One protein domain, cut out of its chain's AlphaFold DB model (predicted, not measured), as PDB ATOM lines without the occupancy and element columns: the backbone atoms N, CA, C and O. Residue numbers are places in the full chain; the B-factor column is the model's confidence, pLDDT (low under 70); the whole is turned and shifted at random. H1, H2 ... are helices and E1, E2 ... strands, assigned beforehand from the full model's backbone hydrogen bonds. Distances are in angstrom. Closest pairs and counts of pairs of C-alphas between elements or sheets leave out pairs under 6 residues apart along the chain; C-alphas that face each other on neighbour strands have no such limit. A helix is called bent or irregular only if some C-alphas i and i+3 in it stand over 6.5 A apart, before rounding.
ATOM      1  N   GLY A   7     128.138 111.407 158.050       83.44
ATOM      2  CA  GLY A   7     128.111 112.108 159.336       83.44
ATOM      3  C   GLY A   7     129.276 111.715 160.245       83.44
ATOM      4  O   GLY A   7     129.989 112.586 160.751       83.44
ATOM      5  N   VAL A   8     129.509 110.410 160.404       87.19
ATOM      6  CA  VAL A   8     130.644 109.867 161.174       87.19
ATOM      7  C   VAL A   8     131.968 110.274 160.527       87.19
ATOM      8  O   VAL A   8     132.871 110.762 161.212       87.19
ATOM      9  N   HIS A   9     132.058 110.180 159.199       87.56
ATOM     10  CA  HIS A   9     133.250 110.575 158.447       87.56
ATOM     11  C   HIS A   9     133.622 112.045 158.666       87.56
ATOM     12  O   HIS A   9     134.785 112.392 158.887       87.56
ATOM     13  N   ARG A  10     132.621 112.934 158.674       83.75
ATOM     14  CA  ARG A  10     132.824 114.367 158.916       83.75
ATOM     15  C   ARG A  10     133.372 114.649 160.316       83.75
ATOM     16  O   ARG A  10     134.229 115.522 160.453       83.75
ATOM     17  N   LYS A  11     132.913 113.914 161.335       88.44
ATOM     18  CA  LYS A  11     133.436 114.022 162.708       88.44
ATOM     19  C   LYS A  11     134.906 113.590 162.774       88.44
ATOM     20  O   LYS A  11     135.719 114.321 163.334       88.44
ATOM     21  N   LYS A  12     135.270 112.478 162.120       89.62
ATOM     22  CA  LYS A  12     136.668 112.020 162.026       89.62
ATOM     23  C   LYS A  12     137.576 113.037 161.323       89.62
ATOM     24  O   LYS A  12     138.642 113.358 161.840       89.62
ATOM     25  N   LEU A  13     137.132 113.632 160.208       85.75
ATOM     26  CA  LEU A  13     137.877 114.700 159.519       85.75
ATOM     27  C   LEU A  13     138.081 115.942 160.403       85.75
ATOM     28  O   LEU A  13     139.155 116.547 160.383       85.75
ATOM     29  N   ALA A  14     137.069 116.333 161.183       85.88
ATOM     30  CA  ALA A  14     137.189 117.442 162.126       85.88
ATOM     31  C   ALA A  14     138.216 117.136 163.230       85.88
ATOM     32  O   ALA A  14     139.064 117.982 163.513       85.88
ATOM     33  N   ARG A  15     138.197 115.912 163.777       89.31
ATOM     34  CA  ARG A  15     139.155 115.445 164.792       89.31
ATOM     35  C   ARG A  15     140.593 115.390 164.259       89.31
ATOM     36  O   ARG A  15     141.514 115.872 164.919       89.31
ATOM     37  N   LEU A  16     140.789 114.897 163.035       86.81
ATOM     38  CA  LEU A  16     142.099 114.895 162.375       86.81
ATOM     39  C   LEU A  16     142.625 116.324 162.159       86.81
ATOM     40  O   LEU A  16     143.800 116.613 162.389       86.81
ATOM     41  N   LYS A  17     141.739 117.257 161.784       85.88
ATOM     42  CA  LYS A  17     142.082 118.679 161.656       85.88
ATOM     43  C   LYS A  17     142.506 119.291 162.994       85.88
ATOM     44  O   LYS A  17     143.466 120.060 163.015       85.88
ATOM     45  N   THR A  18     141.825 118.964 164.094       87.38
ATOM     46  CA  THR A  18     142.202 119.451 165.431       87.38
ATOM     47  C   THR A  18     143.532 118.871 165.909       87.38
ATOM     48  O   THR A  18     144.335 119.626 166.450       87.38
ATOM     49  N   TYR A  19     143.809 117.590 165.634       86.31
ATOM     50  CA  TYR A  19     145.093 116.946 165.939       86.31
ATOM     51  C   TYR A  19     146.261 117.683 165.262       86.31
ATOM     52  O   TYR A  19     147.158 118.193 165.930       86.31
ATOM     53  N   TYR A  20     146.194 117.882 163.941       83.62
ATOM     54  CA  TYR A  20     147.239 118.621 163.223       83.62
ATOM     55  C   TYR A  20     147.330 120.104 163.617       83.62
ATOM     56  O   TYR A  20     148.396 120.705 163.495       83.62
ATOM     57  N   ALA A  21     146.233 120.729 164.057       84.00
ATOM     58  CA  ALA A  21     146.265 122.099 164.566       84.00
ATOM     59  C   ALA A  21     146.991 122.189 165.918       84.00
ATOM     60  O   ALA A  21     147.756 123.129 166.122       84.00
ATOM     61  N   ARG A  22     146.793 121.206 166.807       82.25
ATOM     62  CA  ARG A  22     147.521 121.086 168.078       82.25
ATOM     63  C   ARG A  22     149.018 120.905 167.835       82.25
ATOM     64  O   ARG A  22     149.796 121.690 168.361       82.25
ATOM     65  N   LEU A  23     149.403 119.974 166.957       79.00
ATOM     66  CA  LEU A  23     150.810 119.765 166.588       79.00
ATOM     67  C   LEU A  23     151.479 121.046 166.073       79.00
ATOM     68  O   LEU A  23     152.600 121.358 166.455       79.00
ATOM     69  N   ARG A  24     150.781 121.828 165.237       76.75
ATOM     70  CA  ARG A  24     151.300 123.116 164.752       76.75
ATOM     71  C   ARG A  24     151.465 124.153 165.859       76.75
ATOM     72  O   ARG A  24     152.436 124.892 165.817       76.75
ATOM     73  N   LYS A  25     150.526 124.234 166.808       76.44
ATOM     74  CA  LYS A  25     150.625 125.163 167.949       76.44
ATOM     75  C   LYS A  25     151.773 124.801 168.887       76.44
ATOM     76  O   LYS A  25     152.435 125.695 169.396       76.44
ATOM     77  N   ASN A  26     151.994 123.506 169.098       72.31
ATOM     78  CA  ASN A  26     153.061 123.003 169.960       72.31
ATOM     79  C   ASN A  26     154.433 123.056 169.276       72.31
ATOM     80  O   ASN A  26     155.461 122.892 169.927       72.31
ATOM     81  N   CYS A  27     154.466 123.304 167.966       67.06
ATOM     82  CA  CYS A  27     155.706 123.475 167.244       67.06
ATOM     83  C   CYS A  27     156.292 124.872 167.479       67.06
ATOM     84  O   CYS A  27     155.683 125.882 167.127       67.06
ATOM     85  N   ARG A  28     157.502 124.922 168.041       63.81
ATOM     86  CA  ARG A  28     158.303 126.144 168.137       63.81
ATOM     87  C   ARG A  28     159.325 126.153 167.006       63.81
ATOM     88  O   ARG A  28     160.200 125.294 166.946       63.81
ATOM     89  N   CYS A  29     159.220 127.126 166.107       57.97
ATOM     90  CA  CYS A  29     160.278 127.394 165.139       57.97
ATOM     91  C   CYS A  29     161.377 128.197 165.846       57.97
ATOM     92  O   CYS A  29     161.114 129.316 166.285       57.97
ATOM     93  N   THR A  30     162.586 127.647 165.954       59.38
ATOM     94  CA  THR A  30     163.774 128.393 166.396       59.38
ATOM     95  C   THR A  30     164.699 128.647 165.206       59.38
ATOM     96  O   THR A  30     164.554 128.036 164.145       59.38
ATOM     97  N   ALA A  31     165.663 129.560 165.361       56.66
ATOM     98  CA  ALA A  31     166.649 129.870 164.318       56.66
ATOM     99  C   ALA A  31     167.505 128.651 163.899       56.66
ATOM    100  O   ALA A  31     168.076 128.650 162.814       56.66
ATOM    101  N   ALA A  32     167.547 127.598 164.725       61.00
ATOM    102  CA  ALA A  32     168.273 126.351 164.484       61.00
ATOM    103  C   ALA A  32     167.458 125.277 163.721       61.00
ATOM    104  O   ALA A  32     167.939 124.161 163.537       61.00
ATOM    105  N   GLY A  33     166.231 125.584 163.279       58.34
ATOM    106  CA  GLY A  33     165.349 124.652 162.568       58.34
ATOM    107  C   GLY A  33     164.148 124.177 163.396       58.34
ATOM    108  O   GLY A  33     163.807 124.748 164.433       58.34
ATOM    109  N   TRP A  34     163.450 123.147 162.904       51.81
ATOM    110  CA  TRP A  34     162.258 122.579 163.551       51.81
ATOM    111  C   TRP A  34     162.649 121.803 164.820       51.81
ATOM    112  O   TRP A  34     162.820 120.587 164.781       51.81
ATOM    113  N   GLN A  35     162.778 122.492 165.955       56.12
ATOM    114  CA  GLN A  35     162.968 121.854 167.258       56.12
ATOM    115  C   GLN A  35     161.602 121.467 167.834       56.12
ATOM    116  O   GLN A  35     160.962 122.234 168.552       56.12
ATOM    117  N   GLN A  36     161.117 120.274 167.494       56.16
ATOM    118  CA  GLN A  36     160.053 119.668 168.294       56.16
ATOM    119  C   GLN A  36     160.691 119.089 169.568       56.16
ATOM    120  O   GLN A  36     161.670 118.348 169.445       56.16
ATOM    121  N   PRO A  37     160.187 119.385 170.781       53.47
ATOM    122  CA  PRO A  37     160.541 118.593 171.953       53.47
ATOM    123  C   PRO A  37     160.051 117.160 171.702       53.47
ATOM    124  O   PRO A  37     158.854 116.892 171.635       53.47
ATOM    125  N   HIS A  38     160.992 116.250 171.464       53.97
ATOM    126  CA  HIS A  38     160.748 114.871 171.029       53.97
ATOM    127  C   HIS A  38     160.101 113.988 172.112       53.97
ATOM    128  O   HIS A  38     159.719 112.859 171.825       53.97
ATOM    129  N   SER A  39     159.955 114.492 173.341       54.59
ATOM    130  CA  SER A  39     159.464 113.740 174.498       54.59
ATOM    131  C   SER A  39     157.938 113.753 174.682       54.59
ATOM    132  O   SER A  39     157.435 112.974 175.483       54.59
ATOM    133  N   GLU A  40     157.185 114.581 173.946       60.44
ATOM    134  CA  GLU A  40     155.720 114.733 174.106       60.44
ATOM    135  C   GLU A  40     154.967 114.713 172.760       60.44
ATOM    136  O   GLU A  40     154.071 115.522 172.497       60.44
ATOM    137  N   ILE A  41     155.338 113.810 171.850       64.25
ATOM    138  CA  ILE A  41     154.580 113.632 170.605       64.25
ATOM    139  C   ILE A  41     153.291 112.874 170.942       64.25
ATOM    140  O   ILE A  41     153.315 111.660 171.125       64.25
ATOM    141  N   ASP A  42     152.170 113.599 171.018       71.50
ATOM    142  CA  ASP A  42     150.816 113.026 171.082       71.50
ATOM    143  C   ASP A  42     150.695 111.969 169.962       71.50
ATOM    144  O   ASP A  42     150.823 112.333 168.783       71.50
ATOM    145  N   PRO A  43     150.557 110.668 170.285       82.56
ATOM    146  CA  PRO A  43     150.588 109.616 169.282       82.56
ATOM    147  C   PRO A  43     149.456 109.814 168.274       82.56
ATOM    148  O   PRO A  43     148.360 110.279 168.600       82.56
ATOM    149  N   PHE A  44     149.710 109.447 167.017       83.81
ATOM    150  CA  PHE A  44     148.692 109.580 165.982       83.81
ATOM    151  C   PHE A  44     147.466 108.711 166.331       83.81
ATOM    152  O   PHE A  44     147.637 107.510 166.546       83.81
ATOM    153  N   PRO A  45     146.235 109.261 166.359       87.81
ATOM    154  CA  PRO A  45     145.061 108.490 166.754       87.81
ATOM    155  C   PRO A  45     144.769 107.331 165.792       87.81
ATOM    156  O   PRO A  45     144.569 107.547 164.594       87.81
ATOM    157  N   GLU A  46     144.692 106.109 166.323       88.12
ATOM    158  CA  GLU A  46     144.598 104.885 165.514       88.12
ATOM    159  C   GLU A  46     143.343 104.842 164.629       88.12
ATOM    160  O   GLU A  46     143.398 104.475 163.458       88.12
ATOM    161  N   ASP A  47     142.211 105.351 165.122       86.50
ATOM    162  CA  ASP A  47     140.942 105.382 164.387       86.50
ATOM    163  C   ASP A  47     140.930 106.327 163.166       86.50
ATOM    164  O   ASP A  47     139.926 106.377 162.432       86.50
ATOM    165  N   LEU A  48     142.017 107.084 162.961       87.19
ATOM    166  CA  LEU A  48     142.219 108.035 161.869       87.19
ATOM    167  C   LEU A  48     143.257 107.567 160.830       87.19
ATOM    168  O   LEU A  48     143.427 108.268 159.830       87.19
ATOM    169  N   ARG A  49     143.946 106.428 161.037       83.75
ATOM    170  CA  ARG A  49     145.093 105.988 160.209       83.75
ATOM    171  C   ARG A  49     144.714 105.736 158.748       83.75
ATOM    172  O   ARG A  49     145.449 106.129 157.848       83.75
ATOM    173  N   ASP A  50     143.505 105.230 158.523       85.44
ATOM    174  CA  ASP A  50     142.958 104.931 157.193       85.44
ATOM    175  C   ASP A  50     141.840 105.892 156.779       85.44
ATOM    176  O   ASP A  50     140.945 105.560 155.992       85.44
ATOM    177  N   LEU A  51     141.843 107.111 157.326       87.25
ATOM    178  CA  LEU A  51     140.790 108.070 157.030       87.25
ATOM    179  C   LEU A  51     140.853 108.518 155.565       87.25
ATOM    180  O   LEU A  51     141.754 109.244 155.141       87.25
ATOM    181  N   ILE A  52     139.842 108.134 154.787       88.19
ATOM    182  CA  ILE A  52     139.753 108.516 153.378       88.19
ATOM    183  C   ILE A  52     139.361 109.989 153.180       88.19
ATOM    184  O   ILE A  52     138.738 110.625 154.027       88.19
ATOM    185  N   CYS A  53     139.631 110.548 151.999       85.75
ATOM    186  CA  CYS A  53     139.185 111.900 151.643       85.75
ATOM    187  C   CYS A  53     137.661 112.081 151.744       85.75
ATOM    188  O   CYS A  53     137.196 113.159 152.115       85.75
ATOM    189  N   GLY A  54     136.880 111.071 151.356       82.38
ATOM    190  CA  GLY A  54     135.413 111.131 151.373       82.38
ATOM    191  C   GLY A  54     134.773 112.040 150.312       82.38
ATOM    192  O   GLY A  54     133.555 112.178 150.291       82.38
ATOM    193  N   ALA A  55     135.550 112.664 149.416       84.69
ATOM    194  CA  ALA A  55     134.999 113.387 148.265       84.69
ATOM    195  C   ALA A  55     134.353 112.407 147.270       84.69
ATOM    196  O   ALA A  55     134.904 111.333 147.031       84.69
ATOM    197  N   LYS A  56     133.212 112.770 146.669       86.06
ATOM    198  CA  LYS A  56     132.538 111.934 145.660       86.06
ATOM    199  C   LYS A  56     133.317 111.970 144.343       86.06
ATOM    200  O   LYS A  56     133.609 113.045 143.821       86.06
ATOM    201  N   THR A  57     133.665 110.798 143.817       85.62
ATOM    202  CA  THR A  57     134.307 110.660 142.503       85.62
ATOM    203  C   THR A  57     133.287 110.848 141.378       85.62
ATOM    204  O   THR A  57     132.077 110.873 141.611       85.62
ATOM    205  N   ARG A  58     133.750 110.900 140.121       83.56
ATOM    206  CA  ARG A  58     132.867 110.924 138.938       83.56
ATOM    207  C   ARG A  58     131.883 109.744 138.891       83.56
ATOM    208  O   ARG A  58     130.824 109.880 138.295       83.56
ATOM    209  N   LYS A  59     132.217 108.611 139.522       85.31
ATOM    210  CA  LYS A  59     131.365 107.414 139.610       85.31
ATOM    211  C   LYS A  59     130.382 107.456 140.795       85.31
ATOM    212  O   LYS A  59     129.765 106.447 141.099       85.31
ATOM    213  N   GLY A  60     130.290 108.575 141.521       83.94
ATOM    214  CA  GLY A  60     129.427 108.730 142.700       83.94
ATOM    215  C   GLY A  60     129.960 108.077 143.980       83.94
ATOM    216  O   GLY A  60     129.486 108.393 145.069       83.94
ATOM    217  N   THR A  61     130.984 107.227 143.883       87.00
ATOM    218  CA  THR A  61     131.594 106.548 145.032       87.00
ATOM    219  C   THR A  61     132.588 107.447 145.780       87.00
ATOM    220  O   THR A  61     133.197 108.328 145.156       87.00
ATOM    221  N   PRO A  62     132.797 107.241 147.096       86.44
ATOM    222  CA  PRO A  62     133.788 107.986 147.867       86.44
ATOM    223  C   PRO A  62     135.220 107.785 147.354       86.44
ATOM    224  O   PRO A  62     135.624 106.697 146.941       86.44
ATOM    225  N   CYS A  63     136.018 108.848 147.412       87.50
ATOM    226  CA  CYS A  63     137.436 108.817 147.090       87.50
ATOM    227  C   CYS A  63     138.192 107.937 148.090       87.50
ATOM    228  O   CYS A  63     138.146 108.204 149.286       87.50
ATOM    229  N   LYS A  64     138.940 106.954 147.578       87.88
ATOM    230  CA  LYS A  64     139.693 105.960 148.361       87.88
ATOM    231  C   LYS A  64     141.080 106.422 148.840       87.88
ATOM    232  O   LYS A  64     141.810 105.632 149.417       87.88
TER     233      LYS A  64
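AT A GLANCE: This is residues 7 to 64 of the 228 residues of an uncharacterized protein of Pantoea stewartii (UniProt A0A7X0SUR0). A small two-stranded hairpin, E1 and E2, sits at the far end of one long helix, H1, and from it a long stretch with no named element, residues 36 to 64, folds back along the helix and ends in a loop beyond the helix's beginning. The tip of the hairpin, with residues 29 to 34, stands free and sticks out at one end of the rod. The printed part has 58 residues, with one named helix and two named strands in the order H1, E1, E2; the sheet has the order E1 - E2 and is antiparallel. The class is mixed, helices and strands, but under half of the residues are in named elements: 20 in the helix and 6 in the strands. The whole is only just extended, close to loose, with a radius of gyration of the C-alphas of 15.6 A, and the C-alphas span 48 by 21 by 15 A.

IN THESE COORDINATES: Look first for the sheet: E1 is residues 28 to 30, 6.2 A from first to last C-alpha, and begins at C-alpha 28 at (158.303, 126.144, 168.137). E2 is residues 33 to 35, 6.0 A long, and ends at C-alpha 35 at (162.968, 121.854, 167.258). Then find C-alpha 7 at (128.111, 112.108, 159.336); from there H1, residues 7 to 26, runs 29.2 A to C-alpha 26 at (153.061, 123.003, 169.960). H1 is not bent.

HOW THE PARTS SIT: E1 and E2 form a hairpin, antiparallel, with 138 degrees between their N-to-C directions. Look at C-alphas 29 and 34, which face each other at 5.4 A, and at C-alphas 30 and 33, which face each other at 5.6 A. Across the pair you will find N of Gly 33 and O of Thr 30 within hydrogen-bond range at 3.1 A, and N of Thr 30 and O of Gly 33 at 3.5 A. A tight link of one residue, Cys 27, joins H1 to E1, while H1 and E2 are apart. In H1 every O i to N i+4 pair is within hydrogen-bond range.

THE WHOLE: The two C-alphas farthest apart are those of Ala 31 and Lys 59, at 48.6 A, and the outline is a rod. Those of Gly 7 and Lys 64, the first and last printed, are 17.1 A apart. The printed part has no cut, and both links, H1 to E1 and E1 to E2, are tight. After E2, the C-alphas of residues 36 to 64 lie 8 to 27 A from the mean of all C-alphas. Read the B-factor column for the model's confidence: the mean pLDDT of the printed part is 77.8, and residues 27 to 41 are under 70.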